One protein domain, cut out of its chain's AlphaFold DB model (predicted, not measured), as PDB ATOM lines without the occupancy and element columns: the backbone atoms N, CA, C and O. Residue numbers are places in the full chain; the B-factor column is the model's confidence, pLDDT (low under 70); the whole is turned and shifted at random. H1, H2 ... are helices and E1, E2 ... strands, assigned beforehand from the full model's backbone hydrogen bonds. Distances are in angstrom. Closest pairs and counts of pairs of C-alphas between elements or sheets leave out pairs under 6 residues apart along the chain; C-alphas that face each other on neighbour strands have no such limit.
ATOM      1  N   VAL A 345      97.120 165.075 219.028       87.25
ATOM      2  CA  VAL A 345      96.613 165.780 220.196       87.25
ATOM      3  C   VAL A 345      95.585 166.822 219.778       87.25
ATOM      4  O   VAL A 345      95.655 167.422 218.703       87.25
ATOM      5  N   MET A 346      94.605 167.016 220.649       89.75
ATOM      6  CA  MET A 346      93.570 168.026 220.523       89.75
ATOM      7  C   MET A 346      93.542 168.856 221.800       89.75
ATOM      8  O   MET A 346      93.471 168.291 222.893       89.75
ATOM      9  N   ILE A 347      93.586 170.176 221.675       90.31
ATOM     10  CA  ILE A 347      93.465 171.091 222.806       90.31
ATOM     11  C   ILE A 347      92.213 171.929 222.579       90.31
ATOM     12  O   ILE A 347      92.050 172.542 221.525       90.31
ATOM     13  N   VAL A 348      91.321 171.903 223.561       91.69
ATOM     14  CA  VAL A 348      90.017 172.559 223.540       91.69
ATOM     15  C   VAL A 348      89.969 173.545 224.699       91.69
ATOM     16  O   VAL A 348      90.233 173.168 225.841       91.69
ATOM     17  N   TYR A 349      89.649 174.796 224.407       92.12
ATOM     18  CA  TYR A 349      89.528 175.874 225.373       92.12
ATOM     19  C   TYR A 349      88.062 176.106 225.755       92.12
ATOM     20  O   TYR A 349      87.171 176.009 224.911       92.12
ATOM     21  N   PHE A 350      87.802 176.427 227.020       93.62
ATOM     22  CA  PHE A 350      86.499 176.891 227.492       93.62
ATOM     23  C   PHE A 350      86.650 178.118 228.394       93.62
ATOM     24  O   PHE A 350      87.618 178.249 229.143       93.62
ATOM     25  N   HIS A 351      85.669 179.016 228.315       91.69
ATOM     26  CA  HIS A 351      85.774 180.368 228.868       91.69
ATOM     27  C   HIS A 351      85.259 180.497 230.311       91.69
ATOM     28  O   HIS A 351      85.753 181.342 231.055       91.69
ATOM     29  N   ASP A 352      84.276 179.685 230.714       91.62
ATOM     30  CA  ASP A 352      83.583 179.808 232.002       91.62
ATOM     31  C   ASP A 352      83.252 178.449 232.645       91.62
ATOM     32  O   ASP A 352      83.301 177.400 232.000       91.62
ATOM     33  N   GLU A 353      82.893 178.441 233.935       90.12
ATOM     34  CA  GLU A 353      82.525 177.201 234.632       90.12
ATOM     35  C   GLU A 353      81.238 176.553 234.094       90.12
ATOM     36  O   GLU A 353      81.033 175.347 234.247       90.12
ATOM     37  N   ALA A 354      80.370 177.320 233.430       89.69
ATOM     38  CA  ALA A 354      79.153 176.793 232.821       89.69
ATOM     39  C   ALA A 354      79.426 175.995 231.533       89.69
ATOM     40  O   ALA A 354      78.523 175.275 231.078       89.69
ATOM     41  N   VAL A 355      80.645 176.101 230.984       86.12
ATOM     42  CA  VAL A 355      81.090 175.497 229.725       86.12
ATOM     43  C   VAL A 355      80.059 175.793 228.636       86.12
ATOM     44  O   VAL A 355      79.423 174.889 228.089       86.12
ATOM     45  N   LYS A 356      79.772 177.084 228.429       82.81
ATOM     46  CA  LYS A 356      78.801 177.510 227.409       82.81
ATOM     47  C   LYS A 356      79.290 177.178 226.006       82.81
ATOM     48  O   LYS A 356      78.529 176.588 225.248       82.81
ATOM     49  N   ASP A 357      80.562 177.466 225.754       83.12
ATOM     50  CA  ASP A 357      81.201 177.324 224.452       83.12
ATOM     51  C   ASP A 357      82.535 176.582 224.597       83.12
ATOM     52  O   ASP A 357      83.285 176.799 225.559       83.12
ATOM     53  N   LEU A 358      82.816 175.701 223.635       90.19
ATOM     54  CA  LEU A 358      84.085 174.996 223.490       90.19
ATOM     55  C   LEU A 358      84.756 175.436 222.195       90.19
ATOM     56  O   LEU A 358      84.172 175.305 221.122       90.19
ATOM     57  N   GLU A 359      85.994 175.894 222.303       90.94
ATOM     58  CA  GLU A 359      86.792 176.347 221.171       90.94
ATOM     59  C   GLU A 359      87.949 175.384 220.921       90.94
ATOM     60  O   GLU A 359      88.721 175.055 221.823       90.94
ATOM     61  N   LEU A 360      88.095 174.919 219.684       90.12
ATOM     62  CA  LEU A 360      89.236 174.106 219.292       90.12
ATOM     63  C   LEU A 360      90.452 175.001 219.022       90.12
ATOM     64  O   LEU A 360      90.562 175.599 217.959       90.12
ATOM     65  N   ILE A 361      91.391 175.039 219.965       88.94
ATOM     66  CA  ILE A 361      92.587 175.892 219.873       88.94
ATOM     67  C   ILE A 361      93.785 175.182 219.238       88.94
ATOM     68  O   ILE A 361      94.692 175.834 218.731       88.94
ATOM     69  N   TYR A 362      93.804 173.845 219.244       89.31
ATOM     70  CA  TYR A 362      94.810 173.077 218.518       89.31
ATOM     71  C   TYR A 362      94.310 171.687 218.130       89.31
ATOM     72  O   TYR A 362      93.695 170.981 218.933       89.31
ATOM     73  N   ASN A 363      94.645 171.256 216.914       89.62
ATOM     74  CA  ASN A 363      94.384 169.910 216.425       89.62
ATOM     75  C   ASN A 363      95.490 169.469 215.463       89.62
ATOM     76  O   ASN A 363      95.577 169.962 214.342       89.62
ATOM     77  N   GLY A 364      96.328 168.528 215.885       87.25
ATOM     78  CA  GLY A 364      97.462 168.091 215.077       87.25
ATOM     79  C   GLY A 364      98.382 167.154 215.840       87.25
ATOM     80  O   GLY A 364      98.002 166.591 216.862       87.25
ATOM     81  N   THR A 365      99.608 166.980 215.358       85.75
ATOM     82  CA  THR A 365     100.605 166.133 216.025       85.75
ATOM     83  C   THR A 365     101.366 166.901 217.104       85.75
ATOM     84  O   THR A 365     101.434 168.130 217.073       85.75
ATOM     85  N   VAL A 366     101.988 166.198 218.051       79.75
ATOM     86  CA  VAL A 366     102.871 166.827 219.054       79.75
ATOM     87  C   VAL A 366     104.041 167.573 218.403       79.75
ATOM     88  O   VAL A 366     104.425 168.642 218.868       79.75
ATOM     89  N   LYS A 367     104.576 167.056 217.294       80.19
ATOM     90  CA  LYS A 367     105.647 167.691 216.516       80.19
ATOM     91  C   LYS A 367     105.278 169.094 216.046       80.19
ATOM     92  O   LYS A 367     106.082 170.013 216.168       80.19
ATOM     93  N   ASN A 368     104.073 169.244 215.496       82.94
ATOM     94  CA  ASN A 368     103.599 170.530 214.993       82.94
ATOM     95  C   ASN A 368     103.291 171.481 216.154       82.94
ATOM     96  O   ASN A 368     103.708 172.628 216.114       82.94
ATOM     97  N   LEU A 369     102.722 170.969 217.249       82.06
ATOM     98  CA  LEU A 369     102.435 171.747 218.455       82.06
ATOM     99  C   LEU A 369     103.706 172.387 219.038       82.06
ATOM    100  O   LEU A 369     103.701 173.545 219.451       82.06
ATOM    101  N   GLN A 370     104.799 171.620 219.067       76.62
ATOM    102  CA  GLN A 370     106.110 172.088 219.522       76.62
ATOM    103  C   GLN A 370     106.716 173.114 218.558       76.62
ATOM    104  O   GLN A 370     107.327 174.082 219.002       76.62
ATOM    105  N   LYS A 371     106.528 172.928 217.246       78.06
ATOM    106  CA  LYS A 371     106.976 173.880 216.221       78.06
ATOM    107  C   LYS A 371     106.224 175.213 216.304       78.06
ATOM    108  O   LYS A 371     106.834 176.255 216.100       78.06
ATOM    109  N   ASP A 372     104.942 175.169 216.652       73.44
ATOM    110  CA  ASP A 372     104.071 176.341 216.803       73.44
ATOM    111  C   ASP A 372     104.256 177.045 218.163       73.44
ATOM    112  O   ASP A 372     103.504 177.946 218.522       73.44
ATOM    113  N   HIS A 373     105.258 176.627 218.941       67.69
ATOM    114  CA  HIS A 373     105.614 177.152 220.258       67.69
ATOM    115  C   HIS A 373     104.515 177.103 221.336       67.69
ATOM    116  O   HIS A 373     104.681 177.662 222.420       67.69
ATOM    117  N   PHE A 374     103.434 176.357 221.103       69.56
ATOM    118  CA  PHE A 374     102.305 176.203 222.031       69.56
ATOM    119  C   PHE A 374     102.640 175.310 223.248       69.56
ATOM    120  O   PHE A 374     101.881 175.216 224.211       69.56
ATOM    121  N   GLY A 375     103.798 174.642 223.215       62.97
ATOM    122  CA  GLY A 375     104.292 173.742 224.255       62.97
ATOM    123  C   GLY A 375     105.762 173.402 224.032       62.97
ATOM    124  O   GLY A 375     106.091 172.253 223.750       62.97
ATOM    125  N   ASN A 376     106.639 174.408 224.119       58.12
ATOM    126  CA  ASN A 376     108.069 174.282 223.791       58.12
ATOM    127  C   ASN A 376     108.793 173.144 224.530       58.12
ATOM    128  O   ASN A 376     109.676 172.523 223.949       58.12
ATOM    129  N   ASP A 377     108.333 172.798 225.736       56.81
ATOM    130  CA  ASP A 377     108.843 171.684 226.546       56.81
ATOM    131  C   ASP A 377     107.767 170.614 226.800       56.81
ATOM    132  O   ASP A 377     107.621 170.088 227.905       56.81
ATOM    133  N   TRP A 378     106.948 170.320 225.785       61.62
ATOM    134  CA  TRP A 378     105.810 169.414 225.929       61.62
ATOM    135  C   TRP A 378     106.205 168.017 226.438       61.62
ATOM    136  O   TRP A 378     106.801 167.217 225.717       61.62
ATOM    137  N   ASN A 379     105.763 167.688 227.652       61.81
ATOM    138  CA  ASN A 379     105.818 166.361 228.281       61.81
ATOM    139  C   ASN A 379     104.412 165.753 228.498       61.81
ATOM    140  O   ASN A 379     104.263 164.744 229.190       61.81
ATOM    141  N   GLY A 380     103.391 166.354 227.871       65.12
ATOM    142  CA  GLY A 380     101.974 166.089 228.104       65.12
ATOM    143  C   GLY A 380     101.414 166.954 229.230       65.12
ATOM    144  O   GLY A 380     101.909 166.887 230.345       65.12
ATOM    145  N   PHE A 381     100.339 167.711 228.977       74.81
ATOM    146  CA  PHE A 381      99.713 168.468 230.061       74.81
ATOM    147  C   PHE A 381      98.976 167.548 231.054       74.81
ATOM    148  O   PHE A 381      97.994 166.880 230.719       74.81
ATOM    149  N   GLY A 382      99.448 167.490 232.290       70.94
ATOM    150  CA  GLY A 382      98.775 166.827 233.396       70.94
ATOM    151  C   GLY A 382      97.476 167.530 233.788       70.94
ATOM    152  O   GLY A 382      97.272 168.714 233.521       70.94
ATOM    153  N   LEU A 383      96.577 166.800 234.454       71.25
ATOM    154  CA  LEU A 383      95.419 167.425 235.092       71.25
ATOM    155  C   LEU A 383      95.899 168.411 236.156       71.25
ATOM    156  O   LEU A 383      96.630 168.044 237.072       71.25
ATOM    157  N   GLY A 384      95.435 169.651 236.053       69.81
ATOM    158  CA  GLY A 384      95.792 170.723 236.964       69.81
ATOM    159  C   GLY A 384      97.038 171.517 236.576       69.81
ATOM    160  O   GLY A 384      97.254 172.561 237.198       69.81
ATOM    161  N   ASP A 385      97.786 171.093 235.555       78.06
ATOM    162  CA  ASP A 385      98.928 171.844 235.028       78.06
ATOM    163  C   ASP A 385      98.474 173.213 234.534       78.06
ATOM    164  O   ASP A 385      97.381 173.349 233.981       78.06
ATOM    165  N   SER A 386      99.310 174.231 234.752       81.50
ATOM    166  CA  SER A 386      99.038 175.602 234.324       81.50
ATOM    167  C   SER A 386     100.162 176.141 233.451       81.50
ATOM    168  O   SER A 386     101.332 175.963 233.778       81.50
ATOM    169  N   PHE A 387      99.808 176.840 232.378       82.50
ATOM    170  CA  PHE A 387     100.749 177.423 231.421       82.50
ATOM    171  C   PHE A 387     100.194 178.734 230.852       82.50
ATOM    172  O   PHE A 387      99.068 179.120 231.163       82.50
ATOM    173  N   GLN A 388     101.010 179.458 230.087       82.88
ATOM    174  CA  GLN A 388     100.595 180.702 229.439       82.88
ATOM    175  C   GLN A 388     100.083 180.420 228.030       82.88
ATOM    176  O   GLN A 388     100.734 179.708 227.270       82.88
ATOM    177  N   LEU A 389      98.935 181.003 227.696       82.38
ATOM    178  CA  LEU A 389      98.337 180.981 226.369       82.38
ATOM    179  C   LEU A 389      97.870 182.399 226.025       82.38
ATOM    180  O   LEU A 389      96.965 182.899 226.683       82.38
ATOM    181  N   ASN A 390      98.480 183.039 225.018       77.00
ATOM    182  CA  ASN A 390      98.151 184.403 224.568       77.00
ATOM    183  C   ASN A 390      97.965 185.395 225.738       77.00
ATOM    184  O   ASN A 390      96.904 185.993 225.895       77.00
ATOM    185  N   ASP A 391      98.985 185.505 226.597       80.19
ATOM    186  CA  ASP A 391      99.020 186.355 227.803       80.19
ATOM    187  C   ASP A 391      98.022 185.996 228.922       80.19
ATOM    188  O   ASP A 391      97.926 186.695 229.935       80.19
ATOM    189  N   GLN A 392      97.322 184.868 228.798       83.62
ATOM    190  CA  GLN A 392      96.423 184.351 229.817       83.62
ATOM    191  C   GLN A 392      96.971 183.074 230.454       83.62
ATOM    192  O   GLN A 392      97.294 182.092 229.782       83.62
ATOM    193  N   LYS A 393      96.994 183.043 231.792       87.56
ATOM    194  CA  LYS A 393      97.310 181.818 232.529       87.56
ATOM    195  C   LYS A 393      96.128 180.856 232.442       87.56
ATOM    196  O   LYS A 393      95.044 181.131 232.963       87.56
ATOM    197  N   VAL A 394      96.357 179.715 231.813       89.12
ATOM    198  CA  VAL A 394      95.374 178.649 231.615       89.12
ATOM    199  C   VAL A 394      95.748 177.420 232.424       89.12
ATOM    200  O   VAL A 394      96.900 177.261 232.824       89.12
ATOM    201  N   ARG A 395      94.764 176.565 232.694       89.19
ATOM    202  CA  ARG A 395      94.908 175.323 233.450       89.19
ATOM    203  C   ARG A 395      94.195 174.178 232.740       89.19
ATOM    204  O   ARG A 395      93.140 174.386 232.147       89.19
ATOM    205  N   VAL A 396      94.736 172.965 232.831       88.62
ATOM    206  CA  VAL A 396      94.043 171.755 232.364       88.62
ATOM    207  C   VAL A 396      93.031 171.288 233.397       88.62
ATOM    208  O   VAL A 396      93.389 170.969 234.533       88.62
ATOM    209  N   TYR A 397      91.775 171.179 232.979       85.75
ATOM    210  CA  TYR A 397      90.675 170.747 233.839       85.75
ATOM    211  C   TYR A 397      90.188 169.336 233.523       85.75
ATOM    212  O   TYR A 397      89.719 168.645 234.423       85.75
ATOM    213  N   SER A 398      90.322 168.883 232.275       87.31
ATOM    214  CA  SER A 398      90.003 167.508 231.892       87.31
ATOM    215  C   SER A 398      90.970 166.997 230.833       87.31
ATOM    216  O   SER A 398      91.398 167.737 229.946       87.31
ATOM    217  N   LYS A 399      91.304 165.711 230.918       85.88
ATOM    218  CA  LYS A 399      92.073 164.986 229.912       85.88
ATOM    219  C   LYS A 399      91.301 163.727 229.556       85.88
ATOM    220  O   LYS A 399      90.986 162.921 230.428       85.88
ATOM    221  N   THR A 400      91.027 163.540 228.274       80.56
ATOM    222  CA  THR A 400      90.374 162.333 227.756       80.56
ATOM    223  C   THR A 400      91.197 161.755 226.612       80.56
ATOM    224  O   THR A 400      92.016 162.448 226.014       80.56
ATOM    225  N   ARG A 401      91.020 160.468 226.309       70.44
ATOM    226  CA  ARG A 401      91.678 159.821 225.169       70.44
ATOM    227  C   ARG A 401      90.640 159.105 224.324       70.44
ATOM    228  O   ARG A 401      89.878 158.291 224.843       70.44
ATOM    229  N   SER A 402      90.624 159.400 223.028       55.66
ATOM    230  CA  SER A 402      89.793 158.682 222.062       55.66
ATOM    231  C   SER A 402      90.338 157.267 221.878       55.66
ATOM    232  O   SER A 402      91.483 157.090 221.458       55.66
ATOM    233  N   ILE A 403      89.528 156.257 222.208       41.50
ATOM    234  CA  ILE A 403      89.909 154.839 222.095       41.50
ATOM    235  C   ILE A 403      90.027 154.417 220.620       41.50
ATOM    236  O   ILE A 403      90.850 153.567 220.296       41.50
ATOM    237  N   SER A 404      89.241 155.025 219.725       43.72
ATOM    238  CA  SER A 404      89.229 154.725 218.287       43.72
ATOM    239  C   SER A 404      90.323 155.447 217.499       43.72
ATOM    240  O   SER A 404      90.850 154.885 216.549       43.72
ATOM    241  N   GLU A 405      90.672 156.674 217.889       52.62
ATOM    242  CA  GLU A 405      91.570 157.543 217.104       52.62
ATOM    243  C   GLU A 405      92.983 157.638 217.695       52.62
ATOM    244  O   GLU A 405      93.841 158.300 217.129       52.62
ATOM    245  N   VAL A 406      93.240 157.007 218.851       63.22
ATOM    246  CA  VAL A 406      94.532 157.094 219.568       63.22
ATOM    247  C   VAL A 406      94.947 158.560 219.817       63.22
ATOM    248  O   VAL A 406      96.128 158.885 219.882       63.22
ATOM    249  N   LYS A 407      93.961 159.444 220.004       74.94
ATOM    250  CA  LYS A 407      94.136 160.896 220.127       74.94
ATOM    251  C   LYS A 407      93.906 161.367 221.557       74.94
ATOM    252  O   LYS A 407      92.833 161.114 222.120       74.94
ATOM    253  N   ASP A 408      94.893 162.048 222.131       82.00
ATOM    254  CA  ASP A 408      94.777 162.670 223.454       82.00
ATOM    255  C   ASP A 408      94.063 164.023 223.329       82.00
ATOM    256  O   ASP A 408      94.353 164.819 222.437       82.00
ATOM    257  N   ARG A 409      93.105 164.283 224.218       87.44
ATOM    258  CA  ARG A 409      92.262 165.481 224.216       87.44
ATOM    259  C   ARG A 409      92.387 166.194 225.554       87.44
ATOM    260  O   ARG A 409      92.166 165.585 226.603       87.44
ATOM    261  N   TYR A 410      92.707 167.476 225.508       89.69
ATOM    262  CA  TYR A 410      92.938 168.315 226.675       89.69
ATOM    263  C   TYR A 410      91.914 169.440 226.691       89.69
ATOM    264  O   TYR A 410      91.853 170.222 225.748       89.69
ATOM    265  N   PHE A 411      91.127 169.522 227.760       91.19
ATOM    266  CA  PHE A 411      90.208 170.628 227.994       91.19
ATOM    267  C   PHE A 411      90.843 171.593 228.982       91.19
ATOM    268  O   PHE A 411      91.111 171.232 230.139       91.19
ATOM    269  N   ILE A 412      91.088 172.807 228.514       92.44
ATOM    270  CA  ILE A 412      91.769 173.854 229.258       92.44
ATOM    271  C   ILE A 412      90.865 175.074 229.401       92.44
ATOM    272  O   ILE A 412      90.010 175.323 228.562       92.44
ATOM    273  N   GLY A 413      91.074 175.846 230.457       92.25
ATOM    274  CA  GLY A 413      90.374 177.108 230.669       92.25
ATOM    275  C   GLY A 413      91.212 178.057 231.521       92.25
ATOM    276  O   GLY A 413      92.298 177.670 231.971       92.25
ATOM    277  N   PRO A 414      90.749 179.290 231.764       94.00
ATOM    278  CA  PRO A 414      91.435 180.238 232.631       94.00
ATOM    279  C   PRO A 414      91.751 179.635 234.004       94.00
ATOM    280  O   PRO A 414      90.882 179.054 234.646       94.00
ATOM    281  N   SER A 415      92.974 179.812 234.513       90.50
ATOM    282  CA  SER A 415      93.392 179.160 235.767       90.50
ATOM    283  C   SER A 415      92.628 179.627 237.014       90.50
ATOM    284  O   SER A 415      92.756 179.013 238.071       90.50
ATOM    285  N   HIS A 416      91.896 180.740 236.914       90.56
ATOM    286  CA  HIS A 416      91.084 181.300 237.992       90.56
ATOM    287  C   HIS A 416      89.684 180.672 238.091       90.56
ATOM    288  O   HIS A 416      88.994 180.935 239.075       90.56
ATOM    289  N   LEU A 417      89.268 179.850 237.117       90.94
ATOM    290  CA  LEU A 417      87.983 179.154 237.187       90.94
ATOM    291  C   LEU A 417      87.971 178.176 238.361       90.94
ATOM    292  O   LEU A 417      88.945 177.445 238.588       90.94
ATOM    293  N   ASN A 418      86.849 178.128 239.081       86.12
ATOM    294  CA  ASN A 418      86.689 177.228 240.217       86.12
ATOM    295  C   ASN A 418      86.472 175.782 239.727       86.12
ATOM    296  O   ASN A 418      85.402 175.495 239.186       86.12
ATOM    297  N   PRO A 419      87.412 174.843 239.977       84.06
ATOM    298  CA  PRO A 419      87.299 173.471 239.485       84.06
ATOM    299  C   PRO A 419      85.994 172.780 239.900       84.06
ATOM    300  O   PRO A 419      85.398 172.057 239.115       84.06
ATOM    301  N   ASN A 420      85.497 173.059 241.107       82.88
ATOM    302  CA  ASN A 420      84.316 172.392 241.657       82.88
ATOM    303  C   ASN A 420      82.998 172.884 241.045       82.88
ATOM    304  O   ASN A 420      81.956 172.276 241.272       82.88
ATOM    305  N   LYS A 421      83.025 173.995 240.302       88.06
ATOM    306  CA  LYS A 421      81.842 174.570 239.650       88.06
ATOM    307  C   LYS A 421      81.771 174.257 238.157       88.06
ATOM    308  O   LYS A 421      80.760 174.567 237.535       88.06
ATOM    309  N   ILE A 422      82.812 173.640 237.594       87.50
ATOM    310  CA  ILE A 422      82.876 173.345 236.164       87.50
ATOM    311  C   ILE A 422      81.857 172.271 235.800       87.50
ATOM    312  O   ILE A 422      81.792 171.199 236.405       87.50
ATOM    313  N   ASN A 423      81.086 172.524 234.746       86.69
ATOM    314  CA  ASN A 423      80.177 171.542 234.179       86.69
ATOM    315  C   ASN A 423      80.931 170.508 233.326       86.69
ATOM    316  O   ASN A 423      80.875 170.516 232.097       86.69
ATOM    317  N   TYR A 424      81.617 169.573 233.986       84.00
ATOM    318  CA  TYR A 424      82.424 168.534 233.333       84.00
ATOM    319  C   TYR A 424      81.651 167.669 232.327       84.00
ATOM    320  O   TYR A 424      82.251 167.146 231.394       84.00
ATOM    321  N   LYS A 425      80.324 167.541 232.472       84.25
ATOM    322  CA  LYS A 425      79.479 166.790 231.524       84.25
ATOM    323  C   LYS A 425      79.434 167.430 230.136       84.25
ATOM    324  O   LYS A 425      79.138 166.739 229.169       84.25
ATOM    325  N   LYS A 426      79.697 168.736 230.044       84.56
ATOM    326  CA  LYS A 426      79.726 169.470 228.778       84.56
ATOM    327  C   LYS A 426      81.090 169.462 228.093       84.56
ATOM    328  O   LYS A 426      81.142 169.803 226.917       84.56
ATOM    329  N   LEU A 427      82.158 169.038 228.774       84.31
ATOM    330  CA  LEU A 427      83.501 168.880 228.203       84.31
ATOM    331  C   LEU A 427      83.573 167.620 227.320       84.31
ATOM    332  O   LEU A 427      84.249 166.642 227.641       84.31
ATOM    333  N   ASP A 428      82.834 167.644 226.214       80.06
ATOM    334  CA  ASP A 428      82.772 166.598 225.194       80.06
ATOM    335  C   ASP A 428      83.011 167.240 223.822       80.06
ATOM    336  O   ASP A 428      82.494 168.315 223.530       80.06
ATOM    337  N   ILE A 429      83.772 166.563 222.961       73.62
ATOM    338  CA  ILE A 429      84.056 167.017 221.595       73.62
ATOM    339  C   ILE A 429      82.794 167.208 220.748       73.62
ATOM    340  O   ILE A 429      82.817 167.976 219.794       73.62
ATOM    341  N   LYS A 430      81.690 166.528 221.090       75.81
ATOM    342  CA  LYS A 430      80.395 166.702 220.416       75.81
ATOM    343  C   LYS A 430      79.798 168.095 220.618       75.81
ATOM    344  O   LYS A 430      78.876 168.451 219.895       75.81
ATOM    345  N   ASN A 431      80.306 168.840 221.596       70.25
ATOM    346  CA  ASN A 431      79.849 170.179 221.948       70.25
ATOM    347  C   ASN A 431      80.827 171.270 221.474       70.25
ATOM    348  O   ASN A 431      80.722 172.405 221.932       70.25
ATOM    349  N   ILE A 432      81.810 170.930 220.629       75.69
ATOM    350  CA  ILE A 432      82.666 171.920 219.963       75.69
ATOM    351  C   ILE A 432      81.850 172.555 218.838       75.69
ATOM    352  O   ILE A 432      81.299 171.827 218.010       75.69
TER     353      ILE A 432
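What this domain is: This is residues 345 to 432 of the 433 residues of an uncharacterized protein of Bacteroidales bacterium (UniProt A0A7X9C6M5). One strongly twisted, curled sheet of five strands makes the body; E5 runs through its middle, and E2 and E3 are its edges. The short helix H1 follows E2 and only grazes the sheet. Of the 88 residues printed, under half, 43, are in named elements, mostly strand, in the order E1 E2 H1 E3 E4 E5 along the chain. The mixed sheet runs E2 E1 E5 E4 E3; the whole is compact, with a radius of gyration of the C-alphas of 12.4 A and spans of 33 by 33 by 19 A.

How they stand to each other: Begin with E1, residues 345 to 350, and E2, residues 358 to 365, an antiparallel hairpin; N 347 and O 362 are 2.9 A apart, within hydrogen-bond range. H1, residues 366 to 371, grazes the sheet with residues 366 to 369; its closest C-alpha pair with E1 is Val 366 and Val 345, 6.4 A. Every O i to N i+4 pair in H1 is within hydrogen-bond range. Next look at E3, residues 386 to 389, E4, residues 392 to 402, and E5, residues 407 to 414: a meander, each strand the antiparallel neighbour of the one before. N 387 is 3.0 A from O 394, and N 400 is 2.9 A from O 409. E4 bends by 57 degrees at residue 397. E5 is parallel to E1, at 25 degrees, with N 348 and O 410 2.8 A apart. E2 and E3 are apart.

Where its parts are: Find C-alpha 345 at (96.613, 165.780, 220.196), where E1 begins. E2 is 20.2 A long from first to last C-alpha, E4 27.6 A and E5 23.2 A; E5 ends at C-alpha 414, (91.435, 180.238, 232.631).

The domain as a whole: The farthest C-alphas, Asp 391 and Ser 404, are 34.5 A apart. The printed part has no cut; the link from H1 to E3 is long, and residues 415 to 432 hold no named element. pLDDT is under 70 at residues 373 to 380, 384 and 402 to 406.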